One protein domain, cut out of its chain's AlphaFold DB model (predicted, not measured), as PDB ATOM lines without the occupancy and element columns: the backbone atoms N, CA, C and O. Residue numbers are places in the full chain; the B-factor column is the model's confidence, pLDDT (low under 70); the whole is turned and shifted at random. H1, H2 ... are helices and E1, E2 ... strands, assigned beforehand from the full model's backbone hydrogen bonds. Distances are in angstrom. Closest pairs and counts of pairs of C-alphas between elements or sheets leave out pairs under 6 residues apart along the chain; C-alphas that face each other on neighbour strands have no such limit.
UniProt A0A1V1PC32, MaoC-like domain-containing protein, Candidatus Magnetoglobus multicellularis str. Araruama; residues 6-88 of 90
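Overview. This is residues 6 to 88 of the 90 residues of the protein "MaoC-like domain-containing protein" of Candidatus Magnetoglobus multicellularis str. Araruama (UniProt A0A1V1PC32). A twisted sheet of four antiparallel strands has one long helix, H2, packed over one of its faces, and no named helix covers the other face. A small helix, H1, lies well away from this body, at the far end of the first stretch of the printed part, and lengthens the outline. The printed part has 83 residues with two named helices and four named strands, in the order H1 H2 E1 E2 E3 E4; the sheet runs E1 E4 E3 E2, antiparallel throughout, and the class is mixed, helices and strands. The whole is only just compact, close to loose, with a radius of gyration of the C-alphas of 13.9 A, and its elongated outline spans 43 by 25 by 18 A.

Arrangement. The sheet is made of E1, residues 43 to 50, E4, residues 81 to 87, E3, residues 68 to 72, and E2, residues 61 to 65, side by side in that order, with E1 and E2 as edge strands. E1 and E4 are antiparallel, 168 degrees between their directions; N 47 and O 84 are within hydrogen-bond range at 2.9 A, and N 82 and O 49 at 3.1 A. E4 and E3 are antiparallel at 148 degrees and form a hairpin, with N 69 and O 83 within hydrogen-bond range at 2.8 A. E3 and E2 are antiparallel at 156 degrees and form a hairpin, with N 63 and O 70 within hydrogen-bond range at 2.8 A. E2, E3 and E4 make a meander, each strand the antiparallel neighbour of the one before. E1, E2, E3 and E4 make a Greek key, four strands in a row in which the last three are that meander and the first is the antiparallel neighbour of the fourth. From edge to edge the strands' lines turn by 61 degrees and the way across the sheet turns by 58 degrees. H2, residues 20 to 34, is on one face of this sheet, giving two layers, with 51 pairs of C-alphas within 10 A, made by its residues 20 to 32. Its closest C-alphas to E1 are those of Gly 20 and Phe 50, 6.5 A; to E2, those of Val 27 and Val 62, 6.7 A; to E4, those of Ser 23 and Leu 81, 7.7 A. H2 and E3 are near each other, with 7 pairs of C-alphas within 10 A. H1, residues 6 to 10, is not on the sheet and is apart from H2 and from the four strands. In H1 and H2 every O i to N i+4 pair is within hydrogen-bond range.

Along the chain. E1 is the longest strand by residues and measures 19.7 A from first to last C-alpha, from C-alpha 43 at (-52.457, -34.523, -19.045) to C-alpha 50. E4 measures 19.5 A and ends with C-alpha 87 at (-55.179, -38.592, -19.545). E3 measures 13.2 A and E2 13.3 A. H2 measures 21.2 A and begins with C-alpha 20 at (-39.665, -29.518, -32.178). H1 measures 6.3 A and begins with C-alpha 6 at (-26.850, -19.480, -42.638).

Size, cuts and confidence. The two C-alphas farthest apart are those of Pro 6 and Asn 88, the first and last printed residues, at 44.0 A. The centre of H1 is 23.4 A from the mean of the C-alphas, the farthest of the element centres. The link E2 to E3 is tight, with 2 residues; the others are short, with 10 residues from E1 to E2, and no link is long. The printed part has no cut, its mean pLDDT is 94.8, and no printed residue is under 70.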
ATOM      1  N   PRO A   6     -28.135 -18.888 -42.245       89.50
ATOM      2  CA  PRO A   6     -26.850 -19.480 -42.638       89.50
ATOM      3  C   PRO A   6     -26.499 -20.780 -41.903       89.50
ATOM      4  O   PRO A   6     -26.212 -21.783 -42.548       89.50
ATOM      5  N   TYR A   7     -26.610 -20.809 -40.573       87.75
ATOM      6  CA  TYR A   7     -26.317 -22.017 -39.792       87.75
ATOM      7  C   TYR A   7     -27.283 -23.167 -40.096       87.75
ATOM      8  O   TYR A   7     -26.875 -24.325 -40.093       87.75
ATOM      9  N   ALA A   8     -28.554 -22.865 -40.381       87.06
ATOM     10  CA  ALA A   8     -29.511 -23.884 -40.805       87.06
ATOM     11  C   ALA A   8     -29.119 -24.529 -42.142       87.06
ATOM     12  O   ALA A   8     -29.150 -25.752 -42.265       87.06
ATOM     13  N   ARG A   9     -28.666 -23.711 -43.100       88.38
ATOM     14  CA  ARG A   9     -28.170 -24.171 -44.405       88.38
ATOM     15  C   ARG A   9     -26.905 -25.010 -44.296       88.38
ATOM     16  O   ARG A   9     -26.842 -26.068 -44.909       88.38
ATOM     17  N   LEU A  10     -25.944 -24.583 -43.476       91.69
ATOM     18  CA  LEU A  10     -24.717 -25.348 -43.216       91.69
ATOM     19  C   LEU A  10     -24.996 -26.732 -42.620       91.69
ATOM     20  O   LEU A  10     -24.222 -27.657 -42.819       91.69
ATOM     21  N   SER A  11     -26.120 -26.877 -41.924       88.12
ATOM     22  CA  SER A  11     -26.532 -28.132 -41.301       88.12
ATOM     23  C   SER A  11     -27.490 -28.959 -42.175       88.12
ATOM     24  O   SER A  11     -28.131 -29.875 -41.670       88.12
ATOM     25  N   GLY A  12     -27.637 -28.621 -43.462       90.56
ATOM     26  CA  GLY A  12     -28.418 -29.394 -44.435       90.56
ATOM     27  C   GLY A  12     -29.904 -29.037 -44.552       90.56
ATOM     28  O   GLY A  12     -30.628 -29.706 -45.286       90.56
ATOM     29  N   PHE A  13     -30.384 -27.984 -43.880       89.88
ATOM     30  CA  PHE A  13     -31.785 -27.551 -43.967       89.88
ATOM     31  C   PHE A  13     -31.954 -26.366 -44.928       89.88
ATOM     32  O   PHE A  13     -31.094 -25.489 -44.993       89.88
ATOM     33  N   PRO A  14     -33.092 -26.242 -45.634       86.31
ATOM     34  CA  PRO A  14     -33.298 -25.153 -46.597       86.31
ATOM     35  C   PRO A  14     -33.343 -23.750 -45.945       86.31
ATOM     36  O   PRO A  14     -33.139 -22.728 -46.613       86.31
ATOM     37  N   GLY A  15     -33.566 -23.680 -44.629       90.62
ATOM     38  CA  GLY A  15     -33.634 -22.449 -43.847       90.62
ATOM     39  C   GLY A  15     -33.983 -22.703 -42.379       90.62
ATOM     40  O   GLY A  15     -33.844 -23.819 -41.883       90.62
ATOM     41  N   THR A  16     -34.447 -21.666 -41.685       92.50
ATOM     42  CA  THR A  16     -34.889 -21.764 -40.288       92.50
ATOM     43  C   THR A  16     -36.199 -22.534 -40.165       92.50
ATOM     44  O   THR A  16     -37.153 -22.287 -40.904       92.50
ATOM     45  N   PHE A  17     -36.260 -23.436 -39.194       92.75
ATOM     46  CA  PHE A  17     -37.445 -24.230 -38.880       92.75
ATOM     47  C   PHE A  17     -37.828 -24.060 -37.412       92.75
ATOM     48  O   PHE A  17     -36.999 -23.670 -36.590       92.75
ATOM     49  N   LEU A  18     -39.083 -24.342 -37.077       94.31
ATOM     50  CA  LEU A  18     -39.586 -24.277 -35.712       94.31
ATOM     51  C   LEU A  18     -38.904 -25.334 -34.833       94.31
ATOM     52  O   LEU A  18     -38.609 -26.440 -35.286       94.31
ATOM     53  N   HIS A  19     -38.656 -25.006 -33.566       94.31
ATOM     54  CA  HIS A  19     -38.195 -25.992 -32.591       94.31
ATOM     55  C   HIS A  19     -39.233 -27.108 -32.420       94.31
ATOM     56  O   HIS A  19     -40.413 -26.831 -32.212       94.31
ATOM     57  N   GLY A  20     -38.786 -28.370 -32.430       93.88
ATOM     58  CA  GLY A  20     -39.665 -29.518 -32.178       93.88
ATOM     59  C   GLY A  20     -40.412 -29.387 -30.847       93.88
ATOM     60  O   GLY A  20     -41.628 -29.546 -30.805       93.88
ATOM     61  N   PHE A  21     -39.720 -28.965 -29.785       95.81
ATOM     62  CA  PHE A  21     -40.345 -28.714 -28.483       95.81
ATOM     63  C   PHE A  21     -41.385 -27.590 -28.499       95.81
ATOM     64  O   PHE A  21     -42.359 -27.676 -27.763       95.81
ATOM     65  N   SER A  22     -41.254 -26.579 -29.365       94.94
ATOM     66  CA  SER A  22     -42.311 -25.574 -29.536       94.94
ATOM     67  C   SER A  22     -43.557 -26.183 -30.181       94.94
ATOM     68  O   SER A  22     -44.669 -25.892 -29.752       94.94
ATOM     69  N   SER A  23     -43.386 -27.073 -31.164       96.00
ATOM     70  CA  SER A  23     -44.501 -27.842 -31.738       96.00
ATOM     71  C   SER A  23     -45.167 -28.739 -30.689       96.00
ATOM     72  O   SER A  23     -46.390 -28.772 -30.608       96.00
ATOM     73  N   MET A  24     -44.379 -29.431 -29.862       97.62
ATOM     74  CA  MET A  24     -44.882 -30.282 -28.777       97.62
ATOM     75  C   MET A  24     -45.638 -29.471 -27.718       97.62
ATOM     76  O   MET A  24     -46.759 -29.829 -27.365       97.62
ATOM     77  N   ALA A  25     -45.073 -28.353 -27.256       97.12
ATOM     78  CA  ALA A  25     -45.733 -27.455 -26.313       97.12
ATOM     79  C   ALA A  25     -47.064 -26.942 -26.878       97.12
ATOM     80  O   ALA A  25     -48.079 -26.950 -26.186       97.12
ATOM     81  N   ARG A  26     -47.097 -26.594 -28.172       95.81
ATOM     82  CA  ARG A  26     -48.329 -26.159 -28.832       95.81
ATOM     83  C   ARG A  26     -49.396 -27.255 -28.886       95.81
ATOM     84  O   ARG A  26     -50.578 -26.954 -28.741       95.81
ATOM     85  N   VAL A  27     -48.999 -28.513 -29.079       97.25
ATOM     86  CA  VAL A  27     -49.913 -29.665 -28.990       97.25
ATOM     87  C   VAL A  27     -50.461 -29.801 -27.573       97.25
ATOM     88  O   VAL A  27     -51.676 -29.868 -27.414       97.25
ATOM     89  N   ALA A  28     -49.598 -29.764 -26.554       97.88
ATOM     90  CA  ALA A  28     -50.016 -29.842 -25.155       97.88
ATOM     91  C   ALA A  28     -51.024 -28.737 -24.796       97.88
ATOM     92  O   ALA A  28     -52.088 -29.031 -24.257       97.88
ATOM     93  N   GLU A  29     -50.755 -27.484 -25.176       97.44
ATOM     94  CA  GLU A  29     -51.685 -26.362 -24.983       97.44
ATOM     95  C   GLU A  29     -53.060 -26.628 -25.613       97.44
ATOM     96  O   GLU A  29     -54.098 -26.358 -25.005       97.44
ATOM     97  N   ILE A  30     -53.082 -27.158 -26.840       96.50
ATOM     98  CA  ILE A  30     -54.320 -27.442 -27.569       96.50
ATOM     99  C   ILE A  30     -55.089 -28.593 -26.915       96.50
ATOM    100  O   ILE A  30     -56.311 -28.483 -26.784       96.50
ATOM    101  N   ILE A  31     -54.410 -29.651 -26.465       96.56
ATOM    102  CA  ILE A  31     -55.027 -30.764 -25.729       96.56
ATOM    103  C   ILE A  31     -55.627 -30.246 -24.421       96.56
ATOM    104  O   ILE A  31     -56.819 -30.429 -24.174       96.56
ATOM    105  N   ILE A  32     -54.843 -29.526 -23.616       97.06
ATOM    106  CA  ILE A  32     -55.286 -28.988 -22.326       97.06
ATOM    107  C   ILE A  32     -56.511 -28.093 -22.520       97.06
ATOM    108  O   ILE A  32     -57.516 -28.261 -21.830       97.06
ATOM    109  N   LYS A  33     -56.473 -27.186 -23.501       96.31
ATOM    110  CA  LYS A  33     -57.574 -26.255 -23.763       96.31
ATOM    111  C   LYS A  33     -58.837 -26.946 -24.287       96.31
ATOM    112  O   LYS A  33     -59.924 -26.611 -23.832       96.31
ATOM    113  N   ASN A  34     -58.718 -27.867 -25.248       94.19
ATOM    114  CA  ASN A  34     -59.873 -28.383 -26.001       94.19
ATOM    115  C   ASN A  34     -60.367 -29.760 -25.539       94.19
ATOM    116  O   ASN A  34     -61.525 -30.092 -25.776       94.19
ATOM    117  N   ARG A  35     -59.513 -30.580 -24.916       93.38
ATOM    118  CA  ARG A  35     -59.871 -31.917 -24.409       93.38
ATOM    119  C   ARG A  35     -60.013 -31.959 -22.895       93.38
ATOM    120  O   ARG A  35     -60.836 -32.720 -22.400       93.38
ATOM    121  N   LEU A  36     -59.238 -31.151 -22.171       94.56
ATOM    122  CA  LEU A  36     -59.178 -31.193 -20.704       94.56
ATOM    123  C   LEU A  36     -59.830 -29.975 -20.033       94.56
ATOM    124  O   LEU A  36     -59.706 -29.809 -18.823       94.56
ATOM    125  N   SER A  37     -60.514 -29.114 -20.794       95.38
ATOM    126  CA  SER A  37     -61.171 -27.897 -20.286       95.38
ATOM    127  C   SER A  37     -60.245 -27.001 -19.448       95.38
ATOM    128  O   SER A  37     -60.666 -26.410 -18.458       95.38
ATOM    129  N   GLY A  38     -58.963 -26.924 -19.813       96.56
ATOM    130  CA  GLY A  38     -57.945 -26.148 -19.101       96.56
ATOM    131  C   GLY A  38     -57.256 -26.875 -17.941       96.56
ATOM    132  O   GLY A  38     -56.324 -26.321 -17.363       96.56
ATOM    133  N   ARG A  39     -57.652 -28.108 -17.606       95.94
ATOM    134  CA  ARG A  39     -57.050 -28.899 -16.521       95.94
ATOM    135  C   ARG A  39     -55.723 -29.526 -16.936       95.94
ATOM    136  O   ARG A  39     -55.677 -30.665 -17.399       95.94
ATOM    137  N   ALA A  40     -54.642 -28.763 -16.791       96.12
ATOM    138  CA  ALA A  40     -53.288 -29.216 -17.111       96.12
ATOM    139  C   ALA A  40     -52.836 -30.417 -16.258       96.12
ATOM    140  O   ALA A  40     -52.107 -31.266 -16.754       96.12
ATOM    141  N   ASP A  41     -53.334 -30.526 -15.023       96.25
ATOM    142  CA  ASP A  41     -53.108 -31.644 -14.094       96.25
ATOM    143  C   ASP A  41     -53.605 -33.000 -14.622       96.25
ATOM    144  O   ASP A  41     -53.207 -34.044 -14.114       96.25
ATOM    145  N   ARG A  42     -54.478 -32.994 -15.638       96.69
ATOM    146  CA  ARG A  42     -55.044 -34.211 -16.231       96.69
ATOM    147  C   ARG A  42     -54.250 -34.770 -17.403       96.69
ATOM    148  O   ARG A  42     -54.529 -35.898 -17.799       96.69
ATOM    149  N   LEU A  43     -53.318 -34.011 -17.980       97.12
ATOM    150  CA  LEU A  43     -52.457 -34.523 -19.045       97.12
ATOM    151  C   LEU A  43     -51.353 -35.365 -18.404       97.12
ATOM    152  O   LEU A  43     -50.451 -34.821 -17.775       97.12
ATOM    153  N   GLU A  44     -51.446 -36.684 -18.541       97.31
ATOM    154  CA  GLU A  44     -50.529 -37.622 -17.889       97.31
ATOM    155  C   GLU A  44     -49.258 -37.824 -18.717       97.31
ATOM    156  O   GLU A  44     -48.150 -37.650 -18.212       97.31
ATOM    157  N   SER A  45     -49.411 -38.129 -20.008       97.38
ATOM    158  CA  SER A  45     -48.288 -38.251 -20.935       97.38
ATOM    159  C   SER A  45     -48.591 -37.624 -22.293       97.38
ATOM    160  O   SER A  45     -49.743 -37.525 -22.723       97.38
ATOM    161  N   LEU A  46     -47.530 -37.194 -22.975       97.94
ATOM    162  CA  LEU A  46     -47.547 -36.765 -24.368       97.94
ATOM    163  C   LEU A  46     -46.287 -37.302 -25.046       97.94
ATOM    164  O   LEU A  46     -45.199 -36.744 -24.889       97.94
ATOM    165  N   ASP A  47     -46.454 -38.366 -25.819       98.00
ATOM    166  CA  ASP A  47     -45.375 -39.059 -26.509       98.00
ATOM    167  C   ASP A  47     -45.396 -38.689 -27.988       98.00
ATOM    168  O   ASP A  47     -46.369 -38.942 -28.701       98.00
ATOM    169  N   VAL A  48     -44.323 -38.053 -28.466       97.62
ATOM    170  CA  VAL A  48     -44.276 -37.485 -29.819       97.62
ATOM    171  C   VAL A  48     -43.059 -37.945 -30.602       97.62
ATOM    172  O   VAL A  48     -41.950 -38.080 -30.090       97.62
ATOM    173  N   ARG A  49     -43.260 -38.103 -31.907       97.94
ATOM    174  CA  ARG A  49     -42.216 -38.272 -32.910       97.94
ATOM    175  C   ARG A  49     -42.170 -37.030 -33.790       97.94
ATOM    176  O   ARG A  49     -43.149 -36.685 -34.452       97.94
ATOM    177  N   PHE A  50     -41.006 -36.391 -33.851       96.88
ATOM    178  CA  PHE A  50     -40.729 -35.334 -34.823       96.88
ATOM    179  C   PHE A  50     -40.420 -35.978 -36.177       96.88
ATOM    180  O   PHE A  50     -39.324 -36.485 -36.394       96.88
ATOM    181  N   VAL A  51     -41.409 -36.007 -37.071       96.75
ATOM    182  CA  VAL A  51     -41.328 -36.714 -38.359       96.75
ATOM    183  C   VAL A  51     -40.457 -35.948 -39.351       96.75
ATOM    184  O   VAL A  51     -39.652 -36.539 -40.064       96.75
ATOM    185  N   ARG A  52     -40.618 -34.621 -39.407       94.38
ATOM    186  CA  ARG A  52     -39.849 -33.739 -40.294       94.38
ATOM    187  C   ARG A  52     -39.853 -32.298 -39.776       94.38
ATOM    188  O   ARG A  52     -40.792 -31.904 -39.081       94.38
ATOM    189  N   PRO A  53     -38.849 -31.483 -40.134       94.12
ATOM    190  CA  PRO A  53     -38.787 -30.086 -39.717       94.12
ATOM    191  C   PRO A  53     -39.978 -29.269 -40.226       94.12
ATOM    192  O   PRO A  53     -40.359 -29.365 -41.395       94.12
ATOM    193  N   LEU A  54     -40.524 -28.409 -39.366       94.56
ATOM    194  CA  LEU A  54     -41.541 -27.431 -39.741       94.56
ATOM    195  C   LEU A  54     -40.866 -26.113 -40.142       94.56
ATOM    196  O   LEU A  54     -40.491 -25.310 -39.290       94.56
ATOM    197  N   MET A  55     -40.684 -25.901 -41.443       94.19
ATOM    198  CA  MET A  55     -40.043 -24.699 -41.992       94.19
ATOM    199  C   MET A  55     -40.885 -23.447 -41.748       94.19
ATOM    200  O   MET A  55     -42.088 -23.503 -41.972       94.19
ATOM    201  N   LEU A  56     -40.266 -22.330 -41.349       89.00
ATOM    202  CA  LEU A  56     -40.958 -21.054 -41.116       89.00
ATOM    203  C   LEU A  56     -40.810 -20.082 -42.309       89.00
ATOM    204  O   LEU A  56     -39.737 -20.057 -42.921       89.00
ATOM    205  N   PRO A  57     -41.821 -19.232 -42.594       90.19
ATOM    206  CA  PRO A  57     -43.162 -19.219 -41.997       90.19
ATOM    207  C   PRO A  57     -44.027 -20.387 -42.498       90.19
ATOM    208  O   PRO A  57     -43.816 -20.899 -43.595       90.19
ATOM    209  N   ASN A  58     -45.005 -20.806 -41.693       91.19
ATOM    210  CA  ASN A  58     -45.917 -21.891 -42.051       91.19
ATOM    211  C   ASN A  58     -47.298 -21.710 -41.421       91.19
ATOM    212  O   ASN A  58     -47.406 -21.121 -40.347       91.19
ATOM    213  N   ILE A  59     -48.323 -22.283 -42.052       92.81
ATOM    214  CA  ILE A  59     -49.681 -22.377 -41.510       92.81
ATOM    215  C   ILE A  59     -50.057 -23.857 -41.454       92.81
ATOM    216  O   ILE A  59     -50.127 -24.538 -42.477       92.81
ATOM    217  N   ILE A  60     -50.273 -24.342 -40.237       94.62
ATOM    218  CA  ILE A  60     -50.482 -25.748 -39.885       94.62
ATOM    219  C   ILE A  60     -51.513 -25.850 -38.764       94.62
ATOM    220  O   ILE A  60     -51.679 -24.917 -37.976       94.62
ATOM    221  N   SER A  61     -52.153 -27.009 -38.677       95.50
ATOM    222  CA  SER A  61     -53.165 -27.334 -37.675       95.50
ATOM    223  C   SER A  61     -52.757 -28.564 -36.869       95.50
ATOM    224  O   SER A  61     -51.974 -29.399 -37.333       95.50
ATOM    225  N   VAL A  62     -53.310 -28.674 -35.659       96.06
ATOM    226  CA  VAL A  62     -53.252 -29.896 -34.851       96.06
ATOM    227  C   VAL A  62     -54.517 -30.701 -35.113       96.06
ATOM    228  O   VAL A  62     -55.626 -30.196 -34.938       96.06
ATOM    229  N   TYR A  63     -54.341 -31.947 -35.525       96.12
ATOM    230  CA  TYR A  63     -55.403 -32.922 -35.723       96.12
ATOM    231  C   TYR A  63     -55.345 -33.954 -34.609       96.12
ATOM    232  O   TYR A  63     -54.260 -34.340 -34.176       96.12
ATOM    233  N   MET A  64     -56.514 -34.386 -34.148       94.62
ATOM    234  CA  MET A  64     -56.639 -35.357 -33.067       94.62
ATOM    235  C   MET A  64     -57.739 -36.354 -33.409       94.62
ATOM    236  O   MET A  64     -58.817 -35.947 -33.850       94.62
ATOM    237  N   TYR A  65     -57.496 -37.632 -33.154       94.00
ATOM    238  CA  TYR A  65     -58.505 -38.682 -33.238       94.00
ATOM    239  C   TYR A  65     -58.274 -39.666 -32.098       94.00
ATOM    240  O   TYR A  65     -57.200 -40.243 -32.005       94.00
ATOM    241  N   GLN A  66     -59.274 -39.824 -31.225       93.75
ATOM    242  CA  GLN A  66     -59.094 -40.515 -29.944       93.75
ATOM    243  C   GLN A  66     -57.888 -39.914 -29.193       93.75
ATOM    244  O   GLN A  66     -57.901 -38.707 -28.927       93.75
ATOM    245  N   ASP A  67     -56.870 -40.731 -28.939       95.62
ATOM    246  CA  ASP A  67     -55.648 -40.379 -28.219       95.62
ATOM    247  C   ASP A  67     -54.473 -40.076 -29.168       95.62
ATOM    248  O   ASP A  67     -53.414 -39.637 -28.724       95.62
ATOM    249  N   ASP A  68     -54.653 -40.259 -30.478       96.88
ATOM    250  CA  ASP A  68     -53.641 -39.948 -31.483       96.88
ATOM    251  C   ASP A  68     -53.655 -38.466 -31.871       96.88
ATOM    252  O   ASP A  68     -54.712 -37.830 -32.008       96.88
ATOM    253  N   ILE A  69     -52.460 -37.926 -32.115       97.19
ATOM    254  CA  ILE A  69     -52.249 -36.533 -32.505       97.19
ATOM    255  C   ILE A  69     -51.323 -36.407 -33.709       97.19
ATOM    256  O   ILE A  69     -50.371 -37.170 -33.890       97.19
ATOM    257  N   TRP A  70     -51.583 -35.382 -34.520       97.75
ATOM    258  CA  TRP A  70     -50.755 -35.019 -35.666       97.75
ATOM    259  C   TRP A  70     -50.683 -33.507 -35.850       97.75
ATOM    260  O   TRP A  70     -51.664 -32.794 -35.659       97.75
ATOM    261  N   ILE A  71     -49.534 -33.016 -36.312       97.44
ATOM    262  CA  ILE A  71     -49.388 -31.672 -36.879       97.44
ATOM    263  C   ILE A  71     -49.259 -31.791 -38.393       97.44
ATOM    264  O   ILE A  71     -48.346 -32.459 -38.882       97.44
ATOM    265  N   GLY A  72     -50.104 -31.083 -39.138       96.62
ATOM    266  CA  GLY A  72     -50.081 -31.105 -40.600       96.62
ATOM    267  C   GLY A  72     -50.881 -29.972 -41.236       96.62
ATOM    268  O   GLY A  72     -51.408 -29.101 -40.549       96.62
ATOM    269  N   HIS A  73     -50.971 -29.995 -42.565       96.00
ATOM    270  CA  HIS A  73     -51.794 -29.048 -43.330       96.00
ATOM    271  C   HIS A  73     -53.239 -29.517 -43.525       96.00
ATOM    272  O   HIS A  73     -54.124 -28.695 -43.738       96.00
ATOM    273  N   ALA A  74     -53.463 -30.831 -43.492       94.75
ATOM    274  CA  ALA A  74     -54.759 -31.460 -43.697       94.75
ATOM    275  C   ALA A  74     -54.785 -32.845 -43.021       94.75
ATOM    276  O   ALA A  74     -53.724 -33.477 -42.921       94.75
ATOM    277  N   PRO A  75     -55.962 -33.352 -42.609       93.62
ATOM    278  CA  PRO A  75     -56.126 -34.754 -42.228       93.62
ATOM    279  C   PRO A  75     -55.682 -35.686 -43.366       93.62
ATOM    280  O   PRO A  75     -55.964 -35.415 -44.530       93.62
ATOM    281  N   GLY A  76     -54.962 -36.764 -43.044       91.06
ATOM    282  CA  GLY A  76     -54.416 -37.708 -44.034       91.06
ATOM    283  C   GLY A  76     -53.199 -37.201 -44.827       91.06
ATOM    284  O   GLY A  76     -52.594 -37.967 -45.572       91.06
ATOM    285  N   GLY A  77     -52.813 -35.932 -44.664       91.88
ATOM    286  CA  GLY A  77     -51.607 -35.370 -45.268       91.88
ATOM    287  C   GLY A  77     -50.323 -35.729 -44.515       91.88
ATOM    288  O   GLY A  77     -50.334 -36.323 -43.437       91.88
ATOM    289  N   ALA A  78     -49.183 -35.304 -45.064       93.88
ATOM    290  CA  ALA A  78     -47.886 -35.525 -44.432       93.88
ATOM    291  C   ALA A  78     -47.797 -34.834 -43.058       93.88
ATOM    292  O   ALA A  78     -47.936 -33.611 -42.950       93.88
ATOM    293  N   ALA A  79     -47.467 -35.596 -42.018       96.44
ATOM    294  CA  ALA A  79     -47.283 -35.070 -40.670       96.44
ATOM    295  C   ALA A  79     -45.892 -34.433 -40.486       96.44
ATOM    296  O   ALA A  79     -44.905 -34.897 -41.056       96.44
ATOM    297  N   TYR A  80     -45.812 -33.363 -39.697       97.00
ATOM    298  CA  TYR A  80     -44.559 -32.810 -39.156       97.00
ATOM    299  C   TYR A  80     -44.230 -33.415 -37.787       97.00
ATOM    300  O   TYR A  80     -43.068 -33.638 -37.451       97.00
ATOM    301  N   LEU A  81     -45.274 -33.705 -37.017       98.00
ATOM    302  CA  LEU A  81     -45.233 -34.355 -35.717       98.00
ATOM    303  C   LEU A  81     -46.399 -35.339 -35.668       98.00
ATOM    304  O   LEU A  81     -47.492 -35.003 -36.122       98.00
ATOM    305  N   SER A  82     -46.158 -36.531 -35.138       97.75
ATOM    306  CA  SER A  82     -47.195 -37.512 -34.808       97.75
ATOM    307  C   SER A  82     -46.972 -38.022 -33.394       97.75
ATOM    308  O   SER A  82     -45.828 -38.049 -32.939       97.75
ATOM    309  N   GLY A  83     -48.011 -38.457 -32.705       97.31
ATOM    310  CA  GLY A  83     -47.860 -38.934 -31.340       97.31
ATOM    311  C   GLY A  83     -49.162 -39.400 -30.728       97.31
ATOM    312  O   GLY A  83     -50.180 -39.458 -31.413       97.31
ATOM    313  N   GLN A  84     -49.102 -39.683 -29.434       98.06
ATOM    314  CA  GLN A  84     -50.246 -40.043 -28.610       98.06
ATOM    315  C   GLN A  84     -50.195 -39.295 -27.280       98.06
ATOM    316  O   GLN A  84     -49.124 -38.869 -26.839       98.06
ATOM    317  N   PHE A  85     -51.348 -39.122 -26.644       97.38
ATOM    318  CA  PHE A  85     -51.438 -38.586 -25.288       97.38
ATOM    319  C   PHE A  85     -52.282 -39.492 -24.400       97.38
ATOM    320  O   PHE A  85     -53.185 -40.174 -24.871       97.38
ATOM    321  N   SER A  86     -52.003 -39.469 -23.102       97.12
ATOM    322  CA  SER A  86     -52.814 -40.147 -22.094       97.12
ATOM    323  C   SER A  86     -53.340 -39.143 -21.077       97.12
ATOM    324  O   SER A  86     -52.754 -38.076 -20.851       97.12
ATOM    325  N   ILE A  87     -54.496 -39.460 -20.499       96.19
ATOM    326  CA  ILE A  87     -55.179 -38.592 -19.545       96.19
ATOM    327  C   ILE A  87     -55.440 -39.344 -18.249       96.19
ATOM    328  O   ILE A  87     -55.949 -40.469 -18.262       96.19
ATOM    329  N   ASN A  88     -55.182 -38.683 -17.125       92.62
ATOM    330  CA  ASN A  88     -55.566 -39.215 -15.830       92.62
ATOM    331  C   ASN A  88     -57.084 -39.029 -15.641       92.62
ATOM    332  O   ASN A  88     -57.613 -37.920 -15.762       92.62
TER     333      ASN A  88